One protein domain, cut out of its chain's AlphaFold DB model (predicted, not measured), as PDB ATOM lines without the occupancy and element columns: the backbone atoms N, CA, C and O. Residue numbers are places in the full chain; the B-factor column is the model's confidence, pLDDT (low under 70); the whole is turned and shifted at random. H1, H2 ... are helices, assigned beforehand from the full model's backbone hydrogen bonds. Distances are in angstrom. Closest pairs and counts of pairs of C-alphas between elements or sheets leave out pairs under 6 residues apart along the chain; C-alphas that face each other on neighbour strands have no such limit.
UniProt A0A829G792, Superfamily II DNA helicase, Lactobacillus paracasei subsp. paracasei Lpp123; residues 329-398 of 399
ATOM      1  N   ILE A 329      -5.267  -4.761 -52.794       76.69
ATOM      2  CA  ILE A 329      -5.359  -5.077 -51.360       76.69
ATOM      3  C   ILE A 329      -3.961  -5.153 -50.752       76.69
ATOM      4  O   ILE A 329      -3.717  -4.526 -49.728       76.69
ATOM      5  N   LEU A 330      -3.029  -5.854 -51.396       76.56
ATOM      6  CA  LEU A 330      -1.640  -5.939 -50.958       76.56
ATOM      7  C   LEU A 330      -0.982  -4.557 -50.951       76.56
ATOM      8  O   LEU A 330      -0.317  -4.210 -49.977       76.56
ATOM      9  N   THR A 331      -1.214  -3.741 -51.980       78.94
ATOM     10  CA  THR A 331      -0.725  -2.358 -52.038       78.94
ATOM     11  C   THR A 331      -1.275  -1.528 -50.882       78.94
ATOM     12  O   THR A 331      -0.518  -0.809 -50.233       78.94
ATOM     13  N   LYS A 332      -2.572  -1.656 -50.574       80.94
ATOM     14  CA  LYS A 332      -3.201  -0.981 -49.433       80.94
ATOM     15  C   LYS A 332      -2.607  -1.450 -48.105       80.94
ATOM     16  O   LYS A 332      -2.162  -0.615 -47.333       80.94
ATOM     17  N   VAL A 333      -2.538  -2.759 -47.868       80.44
ATOM     18  CA  VAL A 333      -1.971  -3.341 -46.639       80.44
ATOM     19  C   VAL A 333      -0.523  -2.898 -46.447       80.44
ATOM     20  O   VAL A 333      -0.146  -2.500 -45.352       80.44
ATOM     21  N   THR A 334       0.272  -2.900 -47.516       81.94
ATOM     22  CA  THR A 334       1.669  -2.450 -47.483       81.94
ATOM     23  C   THR A 334       1.762  -0.962 -47.152       81.94
ATOM     24  O   THR A 334       2.559  -0.557 -46.312       81.94
ATOM     25  N   ARG A 335       0.926  -0.130 -47.779       82.88
ATOM     26  CA  ARG A 335       0.871   1.310 -47.506       82.88
ATOM     27  C   ARG A 335       0.466   1.596 -46.060       82.88
ATOM     28  O   ARG A 335       1.093   2.433 -45.419       82.88
ATOM     29  N   ASP A 336      -0.569   0.923 -45.573       84.00
ATOM     30  CA  ASP A 336      -1.099   1.107 -44.224       84.00
ATOM     31  C   ASP A 336      -0.080   0.592 -43.181       84.00
ATOM     32  O   ASP A 336       0.135   1.237 -42.158       84.00
ATOM     33  N   TYR A 337       0.646  -0.495 -43.480       87.19
ATOM     34  CA  TYR A 337       1.779  -0.968 -42.676       87.19
ATOM     35  C   TYR A 337       2.868   0.102 -42.532       87.19
ATOM     36  O   TYR A 337       3.228   0.454 -41.411       87.19
ATOM     37  N   TRP A 338       3.358   0.667 -43.640       88.31
ATOM     38  CA  TRP A 338       4.404   1.696 -43.585       88.31
ATOM     39  C   TRP A 338       3.937   2.980 -42.907       88.31
ATOM     40  O   TRP A 338       4.725   3.636 -42.233       88.31
ATOM     41  N   GLN A 339       2.656   3.320 -43.035       88.31
ATOM     42  CA  GLN A 339       2.072   4.433 -42.297       88.31
ATOM     43  C   GLN A 339       2.084   4.182 -40.786       88.31
ATOM     44  O   GLN A 339       2.431   5.083 -40.029       88.31
ATOM     45  N   ASN A 340       1.758   2.962 -40.350       88.06
ATOM     46  CA  ASN A 340       1.819   2.587 -38.938       88.06
ATOM     47  C   ASN A 340       3.258   2.609 -38.412       88.06
ATOM     48  O   ASN A 340       3.488   3.114 -37.318       88.06
ATOM     49  N   VAL A 341       4.227   2.110 -39.185       89.06
ATOM     50  CA  VAL A 341       5.653   2.169 -38.819       89.06
ATOM     51  C   VAL A 341       6.110   3.620 -38.660       89.06
ATOM     52  O   VAL A 341       6.646   3.969 -37.614       89.06
ATOM     53  N   ALA A 342       5.820   4.480 -39.640       90.56
ATOM     54  CA  ALA A 342       6.158   5.901 -39.581       90.56
ATOM     55  C   ALA A 342       5.464   6.624 -38.411       90.56
ATOM     56  O   ALA A 342       6.050   7.509 -37.792       90.56
ATOM     57  N   MET A 343       4.226   6.243 -38.074       90.31
ATOM     58  CA  MET A 343       3.509   6.791 -36.920       90.31
ATOM     59  C   MET A 343       4.148   6.354 -35.597       90.31
ATOM     60  O   MET A 343       4.317   7.176 -34.701       90.31
ATOM     61  N   LEU A 344       4.534   5.082 -35.470       91.44
ATOM     62  CA  LEU A 344       5.246   4.583 -34.291       91.44
ATOM     63  C   LEU A 344       6.586   5.302 -34.127       91.44
ATOM     64  O   LEU A 344       6.897   5.768 -33.034       91.44
ATOM     65  N   GLU A 345       7.347   5.451 -35.208       91.19
ATOM     66  CA  GLU A 345       8.597   6.205 -35.189       91.19
ATOM     67  C   GLU A 345       8.360   7.657 -34.758       91.19
ATOM     68  O   GLU A 345       9.021   8.135 -33.840       91.19
ATOM     69  N   TYR A 346       7.357   8.332 -35.320       91.88
ATOM     70  CA  TYR A 346       6.991   9.699 -34.941       91.88
ATOM     71  C   TYR A 346       6.618   9.841 -33.458       91.88
ATOM     72  O   TYR A 346       7.039  10.797 -32.807       91.88
ATOM     73  N   LEU A 347       5.862   8.887 -32.908       91.94
ATOM     74  CA  LEU A 347       5.463   8.890 -31.500       91.94
ATOM     75  C   LEU A 347       6.658   8.669 -30.567       91.94
ATOM     76  O   LEU A 347       6.839   9.426 -29.618       91.94
ATOM     77  N   PHE A 348       7.484   7.656 -30.842       90.81
ATOM     78  CA  PHE A 348       8.559   7.234 -29.938       90.81
ATOM     79  C   PHE A 348       9.869   8.012 -30.105       90.81
ATOM     80  O   PHE A 348      10.728   7.953 -29.226       90.81
ATOM     81  N   THR A 349      10.040   8.756 -31.200       89.00
ATOM     82  CA  THR A 349      11.182   9.670 -31.381       89.00
ATOM     83  C   THR A 349      10.902  11.081 -30.863       89.00
ATOM     84  O   THR A 349      11.831  11.888 -30.754       89.00
ATOM     85  N   HIS A 350       9.649  11.387 -30.507       89.31
ATOM     86  CA  HIS A 350       9.287  12.679 -29.944       89.31
ATOM     87  C   HIS A 350       9.943  12.893 -28.576       89.31
ATOM     88  O   HIS A 350       9.917  12.026 -27.704       89.31
ATOM     89  N   LYS A 351      10.514  14.081 -28.375       87.06
ATOM     90  CA  LYS A 351      11.118  14.485 -27.105       87.06
ATOM     91  C   LYS A 351      10.204  15.498 -26.430       87.06
ATOM     92  O   LYS A 351      10.032  16.590 -26.967       87.06
ATOM     93  N   GLY A 352       9.646  15.125 -25.278       82.88
ATOM     94  CA  GLY A 352       8.857  16.038 -24.449       82.88
ATOM     95  C   GLY A 352       9.686  17.228 -23.965       82.88
ATOM     96  O   GLY A 352      10.915  17.141 -23.859       82.88
ATOM     97  N   GLN A 353       9.014  18.338 -23.683       84.38
ATOM     98  CA  GLN A 353       9.631  19.586 -23.239       84.38
ATOM     99  C   GLN A 353       9.228  19.906 -21.793       84.38
ATOM    100  O   GLN A 353       8.114  19.613 -21.375       84.38
ATOM    101  N   GLY A 354      10.137  20.495 -21.016       83.81
ATOM    102  CA  GLY A 354       9.889  20.849 -19.616       83.81
ATOM    103  C   GLY A 354      11.171  21.221 -18.877       83.81
ATOM    104  O   GLY A 354      12.269  20.886 -19.331       83.81
ATOM    105  N   ALA A 355      11.038  21.932 -17.756       79.00
ATOM    106  CA  ALA A 355      12.171  22.327 -16.920       79.00
ATOM    107  C   ALA A 355      12.677  21.167 -16.045       79.00
ATOM    108  O   ALA A 355      13.864  21.105 -15.718       79.00
ATOM    109  N   ASP A 356      11.796  20.223 -15.702       89.94
ATOM    110  CA  ASP A 356      12.123  19.030 -14.929       89.94
ATOM    111  C   ASP A 356      11.609  17.731 -15.584       89.94
ATOM    112  O   ASP A 356      10.899  17.723 -16.592       89.94
ATOM    113  N   LYS A 357      12.001  16.584 -15.015       85.25
ATOM    114  CA  LYS A 357      11.615  15.264 -15.541       85.25
ATOM    115  C   LYS A 357      10.105  15.005 -15.474       85.25
ATOM    116  O   LYS A 357       9.614  14.198 -16.262       85.25
ATOM    117  N   ALA A 358       9.394  15.621 -14.530       86.25
ATOM    118  CA  ALA A 358       7.963  15.410 -14.351       86.25
ATOM    119  C   ALA A 358       7.168  16.175 -15.417       86.25
ATOM    120  O   ALA A 358       6.264  15.608 -16.029       86.25
ATOM    121  N   GLU A 359       7.570  17.411 -15.709       86.06
ATOM    122  CA  GLU A 359       7.020  18.233 -16.785       86.06
ATOM    123  C   GLU A 359       7.271  17.603 -18.157       86.06
ATOM    124  O   GLU A 359       6.327  17.439 -18.928       86.06
ATOM    125  N   VAL A 360       8.499  17.140 -18.427       86.75
ATOM    126  CA  VAL A 360       8.838  16.439 -19.682       86.75
ATOM    127  C   VAL A 360       7.971  15.190 -19.885       86.75
ATOM    128  O   VAL A 360       7.517  14.918 -20.998       86.75
ATOM    129  N   ALA A 361       7.727  14.417 -18.822       86.12
ATOM    130  CA  ALA A 361       6.898  13.215 -18.891       86.12
ATOM    131  C   ALA A 361       5.411  13.540 -19.108       86.12
ATOM    132  O   ALA A 361       4.735  12.851 -19.879       86.12
ATOM    133  N   ALA A 362       4.900  14.584 -18.451       87.94
ATOM    134  CA  ALA A 362       3.521  15.033 -18.608       87.94
ATOM    135  C   ALA A 362       3.256  15.574 -20.024       87.94
ATOM    136  O   ALA A 362       2.257  15.196 -20.644       87.94
ATOM    137  N   ASP A 363       4.171  16.388 -20.558       92.00
ATOM    138  CA  ASP A 363       4.106  16.931 -21.918       92.00
ATOM    139  C   ASP A 363       4.139  15.817 -22.975       92.00
ATOM    140  O   ASP A 363       3.226  15.715 -23.800       92.00
ATOM    141  N   TYR A 364       5.105  14.895 -22.877       91.69
ATOM    142  CA  TYR A 364       5.186  13.739 -23.774       91.69
ATOM    143  C   TYR A 364       3.917  12.880 -23.724       91.69
ATOM    144  O   TYR A 364       3.399  12.487 -24.765       91.69
ATOM    145  N   THR A 365       3.387  12.599 -22.529       90.00
ATOM    146  CA  THR A 365       2.180  11.769 -22.371       90.00
ATOM    147  C   THR A 365       0.968  12.424 -23.028       90.00
ATOM    148  O   THR A 365       0.197  11.753 -23.717       90.00
ATOM    149  N   LYS A 366       0.817  13.743 -22.860       91.62
ATOM    150  CA  LYS A 366      -0.252  14.516 -23.496       91.62
ATOM    151  C   LYS A 366      -0.103  14.524 -25.017       91.62
ATOM    152  O   LYS A 366      -1.074  14.255 -25.718       91.62
ATOM    153  N   PHE A 367       1.101  14.785 -25.527       93.38
ATOM    154  CA  PHE A 367       1.400  14.682 -26.955       93.38
ATOM    155  C   PHE A 367       1.055  13.288 -27.492       93.38
ATOM    156  O   PHE A 367       0.328  13.176 -28.476       93.38
ATOM    157  N   PHE A 368       1.530  12.231 -26.830       92.69
ATOM    158  CA  PHE A 368       1.383  10.850 -27.275       92.69
ATOM    159  C   PHE A 368      -0.090  10.470 -27.446       92.69
ATOM    160  O   PHE A 368      -0.485  10.034 -28.525       92.69
ATOM    161  N   TRP A 369      -0.921  10.684 -26.420       92.62
ATOM    162  CA  TRP A 369      -2.335  10.305 -26.479       92.62
ATOM    163  C   TRP A 369      -3.144  11.163 -27.446       92.62
ATOM    164  O   TRP A 369      -3.926  10.602 -28.211       92.62
ATOM    165  N   ASN A 370      -2.887  12.474 -27.501       91.06
ATOM    166  CA  ASN A 370      -3.535  13.342 -28.485       91.06
ATOM    167  C   ASN A 370      -3.212  12.890 -29.915       91.06
ATOM    168  O   ASN A 370      -4.088  12.854 -30.771       91.06
ATOM    169  N   ARG A 371      -1.961  12.492 -30.184       90.62
ATOM    170  CA  ARG A 371      -1.560  12.008 -31.513       90.62
ATOM    171  C   ARG A 371      -2.098  10.628 -31.847       90.62
ATOM    172  O   ARG A 371      -2.388  10.370 -33.012       90.62
ATOM    173  N   VAL A 372      -2.248   9.754 -30.859       89.69
ATOM    174  CA  VAL A 372      -2.932   8.470 -31.041       89.69
ATOM    175  C   VAL A 372      -4.407   8.699 -31.381       89.69
ATOM    176  O   VAL A 372      -4.901   8.103 -32.335       89.69
ATOM    177  N   GLU A 373      -5.092   9.586 -30.660       89.50
ATOM    178  CA  GLU A 373      -6.492   9.940 -30.920       89.50
ATOM    179  C   GLU A 373      -6.674  10.567 -32.309       89.50
ATOM    180  O   GLU A 373      -7.463  10.055 -33.105       89.50
ATOM    181  N   ASP A 374      -5.876  11.587 -32.646       89.38
ATOM    182  CA  ASP A 374      -5.838  12.216 -33.974       89.38
ATOM    183  C   ASP A 374      -5.700  11.165 -35.086       89.38
ATOM    184  O   ASP A 374      -6.424  11.192 -36.083       89.38
ATOM    185  N   PHE A 375      -4.798  10.197 -34.901       87.81
ATOM    186  CA  PHE A 375      -4.550   9.139 -35.873       87.81
ATOM    187  C   PHE A 375      -5.760   8.214 -36.064       87.81
ATOM    188  O   PHE A 375      -6.094   7.880 -37.203       87.81
ATOM    189  N   PHE A 376      -6.455   7.837 -34.985       83.38
ATOM    190  CA  PHE A 376      -7.700   7.062 -35.074       83.38
ATOM    191  C   PHE A 376      -8.845   7.854 -35.719       83.38
ATOM    192  O   PHE A 376      -9.685   7.261 -36.397       83.38
ATOM    193  N   LEU A 377      -8.851   9.181 -35.567       87.12
ATOM    194  CA  LEU A 377      -9.783  10.094 -36.237       87.12
ATOM    195  C   LEU A 377      -9.404  10.389 -37.702       87.12
ATOM    196  O   LEU A 377     -10.166  11.031 -38.422       87.12
ATOM    197  N   GLY A 378      -8.260   9.884 -38.175       83.81
ATOM    198  CA  GLY A 378      -7.798  10.029 -39.559       83.81
ATOM    199  C   GLY A 378      -6.906  11.247 -39.819       83.81
ATOM    200  O   GLY A 378      -6.565  11.514 -40.973       83.81
ATOM    201  N   HIS A 379      -6.486  11.967 -38.779       88.44
ATOM    202  CA  HIS A 379      -5.540  13.075 -38.874       88.44
ATOM    203  C   HIS A 379      -4.099  12.554 -38.809       88.44
ATOM    204  O   HIS A 379      -3.587  12.183 -37.754       88.44
ATOM    205  N   ILE A 380      -3.427  12.522 -39.962       88.19
ATOM    206  CA  ILE A 380      -2.051  12.024 -40.088       88.19
ATOM    207  C   ILE A 380      -1.086  13.218 -40.164       88.19
ATOM    208  O   ILE A 380      -1.246  14.052 -41.055       88.19
ATOM    209  N   PRO A 381      -0.063  13.306 -39.292       89.94
ATOM    210  CA  PRO A 381       0.934  14.372 -39.361       89.94
ATOM    211  C   PRO A 381       1.746  14.360 -40.669       89.94
ATOM    212  O   PRO A 381       2.159  13.302 -41.147       89.94
ATOM    213  N   ASP A 382       2.103  15.536 -41.194       88.81
ATOM    214  CA  ASP A 382       2.917  15.663 -42.420       88.81
ATOM    215  C   ASP A 382       4.287  14.978 -42.323       88.81
ATOM    216  O   ASP A 382       4.842  14.529 -43.329       88.81
ATOM    217  N   ALA A 383       4.856  14.914 -41.116       86.81
ATOM    218  CA  ALA A 383       6.107  14.205 -40.854       86.81
ATOM    219  C   ALA A 383       5.956  12.696 -41.106       86.81
ATOM    220  O   ALA A 383       6.799  12.098 -41.770       86.81
ATOM    221  N   VAL A 384       4.839  12.109 -40.667       88.56
ATOM    222  CA  VAL A 384       4.506  10.691 -40.874       88.56
ATOM    223  C   VAL A 384       4.277  10.402 -42.356       88.56
ATOM    224  O   VAL A 384       4.731   9.380 -42.867       88.56
ATOM    225  N   THR A 385       3.622  11.313 -43.082       88.31
ATOM    226  CA  THR A 385       3.407  11.168 -44.531       88.31
ATOM    227  C   THR A 385       4.727  11.160 -45.302       88.31
ATOM    228  O   THR A 385       4.939  10.274 -46.132       88.31
ATOM    229  N   ARG A 386       5.638  12.094 -44.995       89.75
ATOM    230  CA  ARG A 386       6.975  12.157 -45.610       89.75
ATOM    231  C   ARG A 386       7.813  10.922 -45.295       89.75
ATOM    232  O   ARG A 386       8.443  10.364 -46.192       89.75
ATOM    233  N   GLU A 387       7.775  10.468 -44.048       88.50
ATOM    234  CA  GLU A 387       8.527   9.293 -43.619       88.50
ATOM    235  C   GLU A 387       8.000   8.007 -44.269       88.50
ATOM    236  O   GLU A 387       8.771   7.210 -44.803       88.50
ATOM    237  N   LYS A 388       6.675   7.855 -44.380       89.25
ATOM    238  CA  LYS A 388       6.061   6.765 -45.150       89.25
ATOM    239  C   LYS A 388       6.571   6.730 -46.594       89.25
ATOM    240  O   LYS A 388       6.875   5.658 -47.114       89.25
ATOM    241  N   GLU A 389       6.643   7.879 -47.267       87.88
ATOM    242  CA  GLU A 389       7.136   7.954 -48.649       87.88
ATOM    243  C   GLU A 389       8.612   7.560 -48.772       87.88
ATOM    244  O   GLU A 389       8.978   6.893 -49.746       87.88
ATOM    245  N   ARG A 390       9.443   7.925 -47.788       89.44
ATOM    246  CA  ARG A 390      10.849   7.507 -47.702       89.44
ATOM    247  C   ARG A 390      10.964   5.988 -47.564       89.44
ATOM    248  O   ARG A 390      11.582   5.350 -48.417       89.44
ATOM    249  N   LEU A 391      10.285   5.404 -46.574       84.88
ATOM    250  CA  LEU A 391      10.307   3.962 -46.291       84.88
ATOM    251  C   LEU A 391       9.810   3.114 -47.474       84.88
ATOM    252  O   LEU A 391      10.353   2.043 -47.764       84.88
ATOM    253  N   VAL A 392       8.800   3.604 -48.204       82.75
ATOM    254  CA  VAL A 392       8.287   2.948 -49.417       82.75
ATOM    255  C   VAL A 392       9.301   2.997 -50.567       82.75
ATOM    256  O   VAL A 392       9.412   2.021 -51.313       82.75
ATOM    257  N   LYS A 393      10.034   4.106 -50.740       82.62
ATOM    258  CA  LYS A 393      11.073   4.229 -51.778       82.62
ATOM    259  C   LYS A 393      12.278   3.336 -51.485       82.62
ATOM    260  O   LYS A 393      12.739   2.649 -52.390       82.62
ATOM    261  N   GLU A 394      12.739   3.304 -50.238       81.50
ATOM    262  CA  GLU A 394      13.888   2.490 -49.821       81.50
ATOM    263  C   GLU A 394      13.623   0.988 -49.982       81.50
ATOM    264  O   GLU A 394      14.480   0.261 -50.479       81.50
ATOM    265  N   ASN A 395      12.411   0.513 -49.673       71.88
ATOM    266  CA  ASN A 395      12.071  -0.897 -49.887       71.88
ATOM    267  C   ASN A 395      11.945  -1.292 -51.361       71.88
ATOM    268  O   ASN A 395      12.307  -2.408 -51.718       71.88
ATOM    269  N   LYS A 396      11.462  -0.395 -52.229       61.81
ATOM    270  CA  LYS A 396      11.394  -0.660 -53.677       61.81
ATOM    271  C   LYS A 396      12.765  -0.720 -54.355       61.81
ATOM    272  O   LYS A 396      12.832  -1.195 -55.477       61.81
ATOM    273  N   ALA A 397      13.821  -0.213 -53.720       51.62
ATOM    274  CA  ALA A 397      15.185  -0.278 -54.243       51.62
ATOM    275  C   ALA A 397      15.917  -1.583 -53.866       51.62
ATOM    276  O   ALA A 397      16.943  -1.897 -54.462       51.62
ATOM    277  N   ASN A 398      15.394  -2.337 -52.892       43.56
ATOM    278  CA  ASN A 398      16.009  -3.557 -52.354       43.56
ATOM    279  C   ASN A 398      15.399  -4.863 -52.914       43.56
ATOM    280  O   ASN A 398      15.774  -5.956 -52.477       43.56
TER     281      ASN A 398
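This is residues 329 to 398 of the 399 residues of the protein "Superfamily II DNA helicase" of Lactobacillus paracasei subsp. paracasei Lpp123 (UniProt A0A829G792). Three helices make a loose, elongated arrangement: H3 packs at a steep angle on H1, while H2 runs back in nearly the opposite direction to H1 but is shifted lengthwise, so that most of it lies beyond the H1 and H3 pair. The ends of H3 and of the printed part, residues 393 to 398, stick out free. The printed part has 70 residues with three named helices, in the order H1, H2, H3, and no named strand; the class is all helix. The whole is loose, with a radius of gyration of the C-alphas of 14.4 A, and spans 44 by 26 by 15 A, only just elongated.

Find C-alpha 329 at (-5.359, -5.077, -51.360); from there H1, the longest helix, runs over residues 329 to 349, 29.8 A from first to last C-alpha. H2 takes residues 357 to 376 and measures 28.7 A; look for its first C-alpha at (11.615, 15.264, -15.541). H3 takes residues 382 to 396, 21.6 A, and ends at C-alpha 396, (11.394, -0.660, -53.677).

Start at H1 and look at Ala 342: its C-alpha is 5.2 A from that of Val 384, the closest pair of H1 and H3, which touch. Their lines stand at a steep tilt of 55 degrees, opposite ways. H1 and H2 are close but not clearly touching; their closest C-alphas, of Leu 347 and Phe 368, are 6.2 A apart. They run opposite ways at a shallow tilt of 16 degrees, with centres 19.4 A apart. H2 and H3 are apart. In H1, H2 and H3 every O i to N i+4 pair is within hydrogen-bond range.

The C-alphas farthest apart, of Ile 329 and Ala 355, are 47.4 A from each other. The printed part has no cut. The link from H1 to H2 is short, with 7 residues, and that from H2 to H3 is tight, with 5. The mean pLDDT of the printed part is 85.5; look to residues 396 to 398 for the values under 70.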